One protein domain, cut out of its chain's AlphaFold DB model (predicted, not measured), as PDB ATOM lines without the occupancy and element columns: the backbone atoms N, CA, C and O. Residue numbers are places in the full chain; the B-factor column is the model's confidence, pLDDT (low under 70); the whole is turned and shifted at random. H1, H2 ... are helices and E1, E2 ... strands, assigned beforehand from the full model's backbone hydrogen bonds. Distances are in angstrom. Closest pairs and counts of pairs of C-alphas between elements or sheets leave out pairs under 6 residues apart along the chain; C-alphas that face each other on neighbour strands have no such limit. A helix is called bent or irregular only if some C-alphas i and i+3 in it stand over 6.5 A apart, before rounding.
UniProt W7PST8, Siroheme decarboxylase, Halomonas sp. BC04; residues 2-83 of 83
ATOM      1  N   PRO A   2     122.951 126.298 178.845       91.81
ATOM      2  CA  PRO A   2     121.558 125.915 178.600       91.81
ATOM      3  C   PRO A   2     121.224 125.889 177.103       91.81
ATOM      4  O   PRO A   2     121.712 126.731 176.356       91.81
ATOM      5  N   GLU A   3     120.380 124.952 176.672       91.38
ATOM      6  CA  GLU A   3     120.041 124.786 175.250       91.38
ATOM      7  C   GLU A   3     119.317 126.004 174.662       91.38
ATOM      8  O   GLU A   3     119.621 126.411 173.548       91.38
ATOM      9  N   ALA A   4     118.453 126.658 175.445       93.75
ATOM     10  CA  ALA A   4     117.714 127.846 175.015       93.75
ATOM     11  C   ALA A   4     118.603 129.053 174.652       93.75
ATOM     12  O   ALA A   4     118.160 129.919 173.911       93.75
ATOM     13  N   LEU A   5     119.836 129.118 175.170       93.62
ATOM     14  CA  LEU A   5     120.797 130.192 174.872       93.62
ATOM     15  C   LEU A   5     121.806 129.793 173.788       93.62
ATOM     16  O   LEU A   5     122.632 130.606 173.380       93.62
ATOM     17  N   ARG A   6     121.797 128.526 173.356       93.94
ATOM     18  CA  ARG A   6     122.854 127.965 172.512       93.94
ATOM     19  C   ARG A   6     122.940 128.678 171.170       93.94
ATOM     20  O   ARG A   6     124.042 128.984 170.730       93.94
ATOM     21  N   ASP A   7     121.800 128.923 170.540       95.69
ATOM     22  CA  ASP A   7     121.767 129.459 169.181       95.69
ATOM     23  C   ASP A   7     122.207 130.935 169.163       95.69
ATOM     24  O   ASP A   7     123.031 131.312 168.335       95.69
ATOM     25  N   GLU A   8     121.790 131.734 170.153       95.81
ATOM     26  CA  GLU A   8     122.256 133.120 170.339       95.81
ATOM     27  C   GLU A   8     123.777 133.189 170.546       95.81
ATOM     28  O   GLU A   8     124.477 133.960 169.887       95.81
ATOM     29  N   VAL A   9     124.320 132.340 171.424       96.62
ATOM     30  CA  VAL A   9     125.769 132.290 171.666       96.62
ATOM     31  C   VAL A   9     126.519 131.792 170.427       96.62
ATOM     32  O   VAL A   9     127.581 132.318 170.092       96.62
ATOM     33  N   ALA A  10     125.969 130.813 169.708       97.50
ATOM     34  CA  ALA A  10     126.559 130.326 168.470       97.50
ATOM     35  C   ALA A  10     126.631 131.425 167.400       97.50
ATOM     36  O   ALA A  10     127.637 131.505 166.698       97.50
ATOM     37  N   GLU A  11     125.626 132.299 167.299       97.44
ATOM     38  CA  GLU A  11     125.666 133.451 166.394       97.44
ATOM     39  C   GLU A  11     126.785 134.436 166.741       97.44
ATOM     40  O   GLU A  11     127.470 134.910 165.835       97.44
ATOM     41  N   VAL A  12     127.000 134.727 168.028       97.69
ATOM     42  CA  VAL A  12     128.118 135.579 168.471       97.69
ATOM     43  C   VAL A  12     129.454 134.954 168.063       97.69
ATOM     44  O   VAL A  12     130.244 135.601 167.377       97.69
ATOM     45  N   ILE A  13     129.659 133.673 168.390       97.88
ATOM     46  CA  ILE A  13     130.877 132.922 168.042       97.88
ATOM     47  C   ILE A  13     131.112 132.927 166.525       97.88
ATOM     48  O   ILE A  13     132.229 133.156 166.070       97.88
ATOM     49  N   ASN A  14     130.065 132.715 165.724       98.06
ATOM     50  CA  ASN A  14     130.170 132.671 164.263       98.06
ATOM     51  C   ASN A  14     130.568 134.020 163.642       98.06
ATOM     52  O   ASN A  14     131.127 134.040 162.547       98.06
ATOM     53  N   ARG A  15     130.283 135.148 164.307       97.44
ATOM     54  CA  ARG A  15     130.691 136.485 163.841       97.44
ATOM     55  C   ARG A  15     132.135 136.828 164.206       97.44
ATOM     56  O   ARG A  15     132.689 137.773 163.641       97.44
ATOM     57  N   SER A  16     132.749 136.101 165.137       97.19
ATOM     58  CA  SER A  16     134.105 136.388 165.595       97.19
ATOM     59  C   SER A  16     135.151 136.066 164.529       97.19
ATOM     60  O   SER A  16     135.194 134.979 163.953       97.19
ATOM     61  N   ALA A  17     136.055 137.017 164.291       95.44
ATOM     62  CA  ALA A  17     137.122 136.854 163.315       95.44
ATOM     63  C   ALA A  17     138.044 135.675 163.671       95.44
ATOM     64  O   ALA A  17     138.546 135.570 164.789       95.44
ATOM     65  N   GLY A  18     138.316 134.821 162.682       95.88
ATOM     66  CA  GLY A  18     139.177 133.649 162.842       95.88
ATOM     67  C   GLY A  18     138.443 132.378 163.265       95.88
ATOM     68  O   GLY A  18     139.059 131.317 163.230       95.88
ATOM     69  N   VAL A  19     137.152 132.443 163.610       97.94
ATOM     70  CA  VAL A  19     136.341 131.234 163.795       97.94
ATOM     71  C   VAL A  19     136.046 130.609 162.432       97.94
ATOM     72  O   VAL A  19     135.479 131.258 161.557       97.94
ATOM     73  N   ASN A  20     136.449 129.352 162.237       95.31
ATOM     74  CA  ASN A  20     136.240 128.619 160.978       95.31
ATOM     75  C   ASN A  20     135.210 127.486 161.101       95.31
ATOM     76  O   ASN A  20     134.569 127.112 160.120       95.31
ATOM     77  N   HIS A  21     135.020 126.970 162.311       96.81
ATOM     78  CA  HIS A  21     134.086 125.906 162.620       96.81
ATOM     79  C   HIS A  21     133.450 126.167 163.980       96.81
ATOM     80  O   HIS A  21     134.140 126.569 164.915       96.81
ATOM     81  N   ASN A  22     132.159 125.872 164.096       97.81
ATOM     82  CA  ASN A  22     131.406 125.912 165.340       97.81
ATOM     83  C   ASN A  22     130.409 124.748 165.343       97.81
ATOM     84  O   ASN A  22     129.697 124.526 164.365       97.81
ATOM     85  N   TYR A  23     130.386 123.980 166.424       97.19
ATOM     86  CA  TYR A  23     129.670 122.724 166.515       97.19
ATOM     87  C   TYR A  23     128.874 122.614 167.809       97.19
ATOM     88  O   TYR A  23     129.420 122.750 168.906       97.19
ATOM     89  N   ALA A  24     127.609 122.216 167.680       96.62
ATOM     90  CA  ALA A  24     126.830 121.720 168.803       96.62
ATOM     91  C   ALA A  24     127.244 120.282 169.179       96.62
ATOM     92  O   ALA A  24     127.623 119.470 168.323       96.62
ATOM     93  N   ARG A  25     127.176 119.962 170.476       96.31
ATOM     94  CA  ARG A  25     127.443 118.623 171.029       96.31
ATOM     95  C   ARG A  25     126.443 118.271 172.129       96.31
ATOM     96  O   ARG A  25     126.079 119.125 172.933       96.31
ATOM     97  N   GLU A  26     126.083 116.996 172.225       95.00
ATOM     98  CA  GLU A  26     125.287 116.445 173.330       95.00
ATOM     99  C   GLU A  26     126.182 116.153 174.548       95.00
ATOM    100  O   GLU A  26     126.493 115.012 174.876       95.00
ATOM    101  N   HIS A  27     126.683 117.207 175.194       95.00
ATOM    102  CA  HIS A  27     127.595 117.097 176.334       95.00
ATOM    103  C   HIS A  27     127.485 118.320 177.262       95.00
ATOM    104  O   HIS A  27     126.865 119.319 176.913       95.00
ATOM    105  N   ARG A  28     128.114 118.302 178.449       93.62
ATOM    106  CA  ARG A  28     128.174 119.484 179.339       93.62
ATOM    107  C   ARG A  28     128.816 120.699 178.650       93.62
ATOM    108  O   ARG A  28     128.339 121.824 178.799       93.62
ATOM    109  N   TYR A  29     129.893 120.451 177.906       94.38
ATOM    110  CA  TYR A  29     130.494 121.398 176.965       94.38
ATOM    111  C   TYR A  29     129.833 121.173 175.606       94.38
ATOM    112  O   TYR A  29     130.216 120.255 174.883       94.38
ATOM    113  N   ASN A  30     128.781 121.940 175.316       95.69
ATOM    114  CA  ASN A  30     127.880 121.710 174.183       95.69
ATOM    115  C   ASN A  30     128.063 122.656 172.992       95.69
ATOM    116  O   ASN A  30     127.359 122.483 172.002       95.69
ATOM    117  N   LEU A  31     129.000 123.601 173.056       96.94
ATOM    118  CA  LEU A  31     129.463 124.375 171.903       96.94
ATOM    119  C   LEU A  31     130.981 124.281 171.816       96.94
ATOM    120  O   LEU A  31     131.674 124.478 172.812       96.94
ATOM    121  N   TRP A  32     131.466 123.931 170.632       97.81
ATOM    122  CA  TRP A  32     132.878 123.738 170.331       97.81
ATOM    123  C   TRP A  32     133.200 124.512 169.073       97.81
ATOM    124  O   TRP A  32     132.587 124.265 168.039       97.81
ATOM    125  N   PHE A  33     134.186 125.391 169.134       97.94
ATOM    126  CA  PHE A  33     134.621 126.139 167.970       97.94
ATOM    127  C   PHE A  33     136.133 126.089 167.826       97.94
ATOM    128  O   PHE A  33     136.861 125.831 168.785       97.94
ATOM    129  N   VAL A  34     136.590 126.321 166.603       97.94
ATOM    130  CA  VAL A  34     138.007 126.439 166.275       97.94
ATOM    131  C   VAL A  34     138.248 127.870 165.825       97.94
ATOM    132  O   VAL A  34     137.585 128.353 164.908       97.94
ATOM    133  N   MET A  35     139.194 128.534 166.486       97.88
ATOM    134  CA  MET A  35     139.643 129.879 166.150       97.88
ATOM    135  C   MET A  35     141.112 129.845 165.739       97.88
ATOM    136  O   MET A  35     141.926 129.186 166.385       97.88
ATOM    137  N   THR A  36     141.454 130.569 164.679       96.94
ATOM    138  CA  THR A  36     142.832 130.753 164.220       96.94
ATOM    139  C   THR A  36     143.210 132.232 164.161       96.94
ATOM    140  O   THR A  36     142.367 133.129 164.042       96.94
ATOM    141  N   ALA A  37     144.510 132.498 164.248       97.00
ATOM    142  CA  ALA A  37     145.105 133.823 164.129       97.00
ATOM    143  C   ALA A  37     146.491 133.713 163.477       97.00
ATOM    144  O   ALA A  37     146.963 132.608 163.210       97.00
ATOM    145  N   ALA A  38     147.123 134.853 163.190       96.81
ATOM    146  CA  ALA A  38     148.462 134.876 162.597       96.81
ATOM    147  C   ALA A  38     149.549 134.388 163.571       96.81
ATOM    148  O   ALA A  38     150.534 133.789 163.147       96.81
ATOM    149  N   ASP A  39     149.350 134.637 164.864       97.00
ATOM    150  CA  ASP A  39     150.240 134.259 165.955       97.00
ATOM    151  C   ASP A  39     149.444 134.053 167.257       97.00
ATOM    152  O   ASP A  39     148.257 134.384 167.342       97.00
ATOM    153  N   GLU A  40     150.107 133.487 168.266       95.12
ATOM    154  CA  GLU A  40     149.513 133.163 169.567       95.12
ATOM    155  C   GLU A  40     149.023 134.412 170.314       95.12
ATOM    156  O   GLU A  40     147.933 134.400 170.874       95.12
ATOM    157  N   GLY A  41     149.756 135.528 170.256       97.69
ATOM    158  CA  GLY A  41     149.352 136.765 170.926       97.69
ATOM    159  C   GLY A  41     148.053 137.330 170.351       97.69
ATOM    160  O   GLY A  41     147.156 137.731 171.093       97.69
ATOM    161  N   GLN A  42     147.912 137.317 169.024       97.69
ATOM    162  CA  GLN A  42     146.666 137.706 168.371       97.69
ATOM    163  C   GLN A  42     145.519 136.732 168.682       97.69
ATOM    164  O   GLN A  42     144.372 137.172 168.791       97.69
ATOM    165  N   LEU A  43     145.804 135.432 168.809       97.50
ATOM    166  CA  LEU A  43     144.801 134.436 169.184       97.50
ATOM    167  C   LEU A  43     144.263 134.701 170.593       97.50
ATOM    168  O   LEU A  43     143.049 134.782 170.762       97.50
ATOM    169  N   GLU A  44     145.148 134.910 171.570       97.19
ATOM    170  CA  GLU A  44     144.762 135.187 172.958       97.19
ATOM    171  C   GLU A  44     143.901 136.453 173.059       97.19
ATOM    172  O   GLU A  44     142.824 136.408 173.644       97.19
ATOM    173  N   VAL A  45     144.283 137.546 172.384       97.69
ATOM    174  CA  VAL A  45     143.480 138.787 172.360       97.69
ATOM    175  C   VAL A  45     142.074 138.556 171.796       97.69
ATOM    176  O   VAL A  45     141.104 139.134 172.287       97.69
ATOM    177  N   ARG A  46     141.933 137.725 170.755       97.44
ATOM    178  CA  ARG A  46     140.620 137.411 170.166       97.44
ATOM    179  C   ARG A  46     139.782 136.517 171.073       97.44
ATOM    180  O   ARG A  46     138.578 136.737 171.171       97.44
ATOM    181  N   LEU A  47     140.405 135.538 171.727       97.75
ATOM    182  CA  LEU A  47     139.735 134.672 172.695       97.75
ATOM    183  C   LEU A  47     139.267 135.474 173.912       97.75
ATOM    184  O   LEU A  47     138.114 135.324 174.302       97.75
ATOM    185  N   ASP A  48     140.101 136.370 174.443       97.75
ATOM    186  CA  ASP A  48     139.745 137.273 175.545       97.75
ATOM    187  C   ASP A  48     138.567 138.185 175.165       97.75
ATOM    188  O   ASP A  48     137.628 138.358 175.944       97.75
ATOM    189  N   ALA A  49     138.585 138.752 173.953       97.50
ATOM    190  CA  ALA A  49     137.502 139.602 173.463       97.50
ATOM    191  C   ALA A  49     136.180 138.830 173.325       97.50
ATOM    192  O   ALA A  49     135.134 139.323 173.748       97.50
ATOM    193  N   LEU A  50     136.230 137.613 172.777       97.69
ATOM    194  CA  LEU A  50     135.059 136.748 172.643       97.69
ATOM    195  C   LEU A  50     134.527 136.295 174.012       97.69
ATOM    196  O   LEU A  50     133.322 136.315 174.243       97.69
ATOM    197  N   GLU A  51     135.411 135.920 174.936       97.50
ATOM    198  CA  GLU A  51     135.055 135.551 176.309       97.50
ATOM    199  C   GLU A  51     134.344 136.706 177.036       97.50
ATOM    200  O   GLU A  51     133.323 136.497 177.698       97.50
ATOM    201  N   ALA A  52     134.833 137.937 176.848       97.38
ATOM    202  CA  ALA A  52     134.215 139.143 177.388       97.38
ATOM    203  C   ALA A  52     132.847 139.453 176.751       97.38
ATOM    204  O   ALA A  52     131.918 139.805 177.477       97.38
ATOM    205  N   GLU A  53     132.701 139.308 175.428       97.00
ATOM    206  CA  GLU A  53     131.430 139.529 174.718       97.00
ATOM    207  C   GLU A  53     130.357 138.513 175.138       97.00
ATOM    208  O   GLU A  53     129.201 138.877 175.350       97.00
ATOM    209  N   LEU A  54     130.742 137.248 175.318       94.94
ATOM    210  CA  LEU A  54     129.835 136.180 175.746       94.94
ATOM    211  C   LEU A  54     129.477 136.243 177.234       94.94
ATOM    212  O   LEU A  54     128.484 135.641 177.650       94.94
ATOM    213  N   GLY A  55     130.305 136.902 178.052       94.69
ATOM    214  CA  GLY A  55     130.148 136.937 179.507       94.69
ATOM    215  C   GLY A  55     130.233 135.552 180.162       94.69
ATOM    216  O   GLY A  55     129.684 135.343 181.245       94.69
ATOM    217  N   GLN A  56     130.876 134.585 179.501       90.94
ATOM    218  CA  GLN A  56     131.013 133.202 179.957       90.94
ATOM    219  C   GLN A  56     132.439 132.714 179.726       90.94
ATOM    220  O   GLN A  56     132.994 132.999 178.667       90.94
ATOM    221  N   PRO A  57     133.010 131.934 180.659       93.94
ATOM    222  CA  PRO A  57     134.365 131.441 180.505       93.94
ATOM    223  C   PRO A  57     134.485 130.437 179.351       93.94
ATOM    224  O   PRO A  57     133.630 129.560 179.172       93.94
ATOM    225  N   LEU A  58     135.589 130.528 178.620       96.38
ATOM    226  CA  LEU A  58     135.989 129.633 177.548       96.38
ATOM    227  C   LEU A  58     137.000 128.607 178.068       96.38
ATOM    228  O   LEU A  58     138.003 128.939 178.697       96.38
ATOM    229  N   LEU A  59     136.775 127.335 177.744       97.00
ATOM    230  CA  LEU A  59     137.793 126.305 177.928       97.00
ATOM    231  C   LEU A  59     138.725 126.303 176.710       97.00
ATOM    232  O   LEU A  59     138.324 125.873 175.628       97.00
ATOM    233  N   ARG A  60     139.965 126.771 176.888       96.06
ATOM    234  CA  ARG A  60     140.984 126.832 175.826       96.06
ATOM    235  C   ARG A  60     141.730 125.500 175.733       96.06
ATOM    236  O   ARG A  60     142.306 125.040 176.716       96.06
ATOM    237  N   LEU A  61     141.708 124.878 174.555       96.50
ATOM    238  CA  LEU A  61     142.350 123.587 174.276       96.50
ATOM    239  C   LEU A  61     143.266 123.733 173.050       96.50
ATOM    240  O   LEU A  61     142.841 123.412 171.938       96.50
ATOM    241  N   PRO A  62     144.490 124.269 173.216       94.75
ATOM    242  CA  PRO A  62     145.399 124.477 172.098       94.75
ATOM    243  C   PRO A  62     145.838 123.138 171.496       94.75
ATOM    244  O   PRO A  62     146.080 122.158 172.205       94.75
ATOM    245  N   MET A  63     145.968 123.102 170.172       92.25
ATOM    246  CA  MET A  63     146.552 121.958 169.479       92.25
ATOM    247  C   MET A  63     148.058 121.924 169.758       92.25
ATOM    248  O   MET A  63     148.791 122.791 169.295       92.25
ATOM    249  N   LEU A  64     148.510 120.921 170.510       93.25
ATOM    250  CA  LEU A  64     149.931 120.732 170.822       93.25
ATOM    251  C   LEU A  64     150.673 120.013 169.691       93.25
ATOM    252  O   LEU A  64     151.819 120.331 169.389       93.25
ATOM    253  N   GLU A  65     150.002 119.049 169.064       94.44
ATOM    254  CA  GLU A  65     150.540 118.247 167.972       94.44
ATOM    255  C   GLU A  65     149.409 117.857 167.018       94.44
ATOM    256  O   GLU A  65     148.308 117.494 167.445       94.44
ATOM    257  N   GLY A  66     149.669 117.973 165.715       90.94
ATOM    258  CA  GLY A  66     148.713 117.634 164.668       90.94
ATOM    259  C   GLY A  66     148.929 116.211 164.172       90.94
ATOM    260  O   GLY A  66     149.952 115.919 163.559       90.94
ATOM    261  N   PHE A  67     147.938 115.348 164.372       91.56
ATOM    262  CA  PHE A  67     147.898 114.021 163.762       91.56
ATOM    263  C   PHE A  67     146.896 114.032 162.614       91.56
ATOM    264  O   PHE A  67     145.741 114.420 162.790       91.56
ATOM    265  N   HIS A  68     147.342 113.621 161.430       89.31
ATOM    266  CA  HIS A  68     146.496 113.577 160.246       89.31
ATOM    267  C   HIS A  68     145.910 112.179 160.056       89.31
ATOM    268  O   HIS A  68     146.631 111.182 160.086       89.31
ATOM    269  N   ILE A  69     144.600 112.131 159.828       88.44
ATOM    270  CA  ILE A  69     143.872 110.931 159.428       88.44
ATOM    271  C   ILE A  69     143.162 111.271 158.123       88.44
ATOM    272  O   ILE A  69     142.506 112.310 158.029       88.44
ATOM    273  N   ASP A  70     143.294 110.397 157.132       86.31
ATOM    274  CA  ASP A  70     142.531 110.502 155.897       86.31
ATOM    275  C   ASP A  70     141.079 110.083 156.173       86.31
ATOM    276  O   ASP A  70     140.807 108.952 156.579       86.31
ATOM    277  N   LEU A  71     140.160 111.034 156.013       87.56
ATOM    278  CA  LEU A  71     138.721 110.855 156.222       87.56
ATOM    279  C   LEU A  71     137.950 110.856 154.897       87.56
ATOM    280  O   LEU A  71     136.731 111.043 154.892       87.56
ATOM    281  N   SER A  72     138.643 110.702 153.766       88.38
ATOM    282  CA  SER A  72     137.984 110.603 152.471       88.38
ATOM    283  C   SER A  72     137.098 109.358 152.409       88.38
ATOM    284  O   SER A  72     137.476 108.253 152.803       88.38
ATOM    285  N   PHE A  73     135.878 109.544 151.909       87.31
ATOM    286  CA  PHE A  73     134.990 108.437 151.591       87.31
ATOM    287  C   PHE A  73     135.172 108.069 150.117       87.31
ATOM    288  O   PHE A  73     135.261 108.971 149.278       87.31
ATOM    289  N   PRO A  74     135.193 106.774 149.762       86.81
ATOM    290  CA  PRO A  74     135.106 106.371 148.370       86.81
ATOM    291  C   PRO A  74     133.712 106.736 147.853       86.81
ATOM    292  O   PRO A  74     132.724 106.088 148.193       86.81
ATOM    293  N   ILE A  75     133.628 107.804 147.061       86.56
ATOM    294  CA  ILE A  75     132.383 108.211 146.408       86.56
ATOM    295  C   ILE A  75     132.363 107.590 145.003       86.56
ATOM    296  O   ILE A  75     133.268 107.869 144.209       86.56
ATOM    297  N   PRO A  76     131.368 106.751 144.663       87.19
ATOM    298  CA  PRO A  76     131.227 106.193 143.323       87.19
ATOM    299  C   PRO A  76     130.636 107.250 142.376       87.19
ATOM    300  O   PRO A  76     129.465 107.205 142.011       87.19
ATOM    301  N   TRP A  77     131.453 108.228 141.976       85.81
ATOM    302  CA  TRP A  77     131.028 109.352 141.128       85.81
ATOM    303  C   TRP A  77     130.365 108.901 139.818       85.81
ATOM    304  O   TRP A  77     129.360 109.473 139.412       85.81
ATOM    305  N   ALA A  78     130.861 107.817 139.212       85.19
ATOM    306  CA  ALA A  78     130.312 107.255 137.975       85.19
ATOM    307  C   ALA A  78     128.855 106.757 138.102       85.19
ATOM    308  O   ALA A  78     128.150 106.691 137.101       85.19
ATOM    309  N   GLU A  79     128.401 106.407 139.310       83.62
ATOM    310  CA  GLU A  79     127.022 105.973 139.580       83.62
ATOM    311  C   GLU A  79     126.098 107.157 139.909       83.62
ATOM    312  O   GLU A  79     124.889 107.067 139.710       83.62
ATOM    313  N   LEU A  80     126.662 108.275 140.386       78.38
ATOM    314  CA  LEU A  80     125.930 109.500 140.731       78.38
ATOM    315  C   LEU A  80     125.760 110.459 139.540       78.38
ATOM    316  O   LEU A  80     124.869 111.301 139.569       78.38
ATOM    317  N   GLU A  81     126.598 110.333 138.507       73.31
ATOM    318  CA  GLU A  81     126.545 111.133 137.269       73.31
ATOM    319  C   GLU A  81     125.760 110.455 136.126       73.31
ATOM    320  O   GLU A  81     125.707 110.981 135.012       73.31
ATOM    321  N   ALA A  82     125.141 109.293 136.375       57.25
ATOM    322  CA  ALA A  82     124.245 108.668 135.405       57.25
ATOM    323  C   ALA A  82     122.974 109.537 135.208       57.25
ATOM    324  O   ALA A  82     122.410 109.995 136.204       57.25
ATOM    325  N   PRO A  83     122.540 109.791 133.957       61.66
ATOM    326  CA  PRO A  83     121.398 110.657 133.646       61.66
ATOM    327  C   PRO A  83     120.045 110.106 134.114       61.66
ATOM    328  O   PRO A  83     119.890 108.864 134.192       61.66
TER     329      PRO A  83
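Overview. This is residues 2 to 83 of the 83 residues of the protein "Siroheme decarboxylase" of Halomonas sp. BC04 (UniProt W7PST8). What shape does this domain have? It is a small body with a long arm: in the body H1 packs on a hairpin of two strands, E1 and E2, with H2 beside them, while residues 63 to 83 stick out as a thin tail that holds the short H3. How is it made up? The 82 printed residues hold three named helices and two named strands in the order H1, E1, E2, H2, H3, the sheet E1 - E2 is antiparallel, and the class is mixed. How spread out is it? It is only just loose, close to extended, with a radius of gyration of the C-alphas of 17.4 A and spans of 53 by 34 by 23 A.

Arrangement. How does H1, residues 3 to 15, stand to the strands? Its closest C-alphas to E1, residues 19 to 24, are those of Asn 14 and Asn 22, 7.0 A apart. How do E1 and E2, residues 31 to 35, pair? They form a hairpin, antiparallel at 168 degrees, with N 23 and O 32 at 2.7 A and N 32 and O 23 at 2.9 A within hydrogen-bond range. Where is H2, residues 40 to 54? With residues 50 to 54 alone it only just touches residues 9 to 13 of H1, with 3 pairs of C-alphas within 8 A, the closest being those of Val 9 and Leu 54 at 7.0 A. They run opposite ways at a steep tilt of 41 degrees. Are the helix backbones complete? Every O i to N i+4 pair is within hydrogen-bond range in H2 and 7 of 9 are in H1, while H3, residues 77 to 80, is too short for such a pair.

Along the chain. Where does H1 lie? It begins at C-alpha 3, (120.041, 124.786, 175.250), spans 19.5 A and is irregular, with C-alphas 4 and 7 being 7.3 A apart. How long are the others? E1 is 14.4 A, E2 12.9 A and H2 20.8 A from first to last C-alpha, and H3 ends at C-alpha 80, (125.930, 109.500, 140.731).

Size, cuts and confidence. What stands free? Residues 63 to 83 do, and the body without them spans 33 by 19 by 18 A. Which link is long? The link from H2 to H3 is, with 22 residues, and the printed part has no cut. Where is confidence low? Residues 82 to 83 are under 70, and the mean pLDDT of the printed part is 93.3.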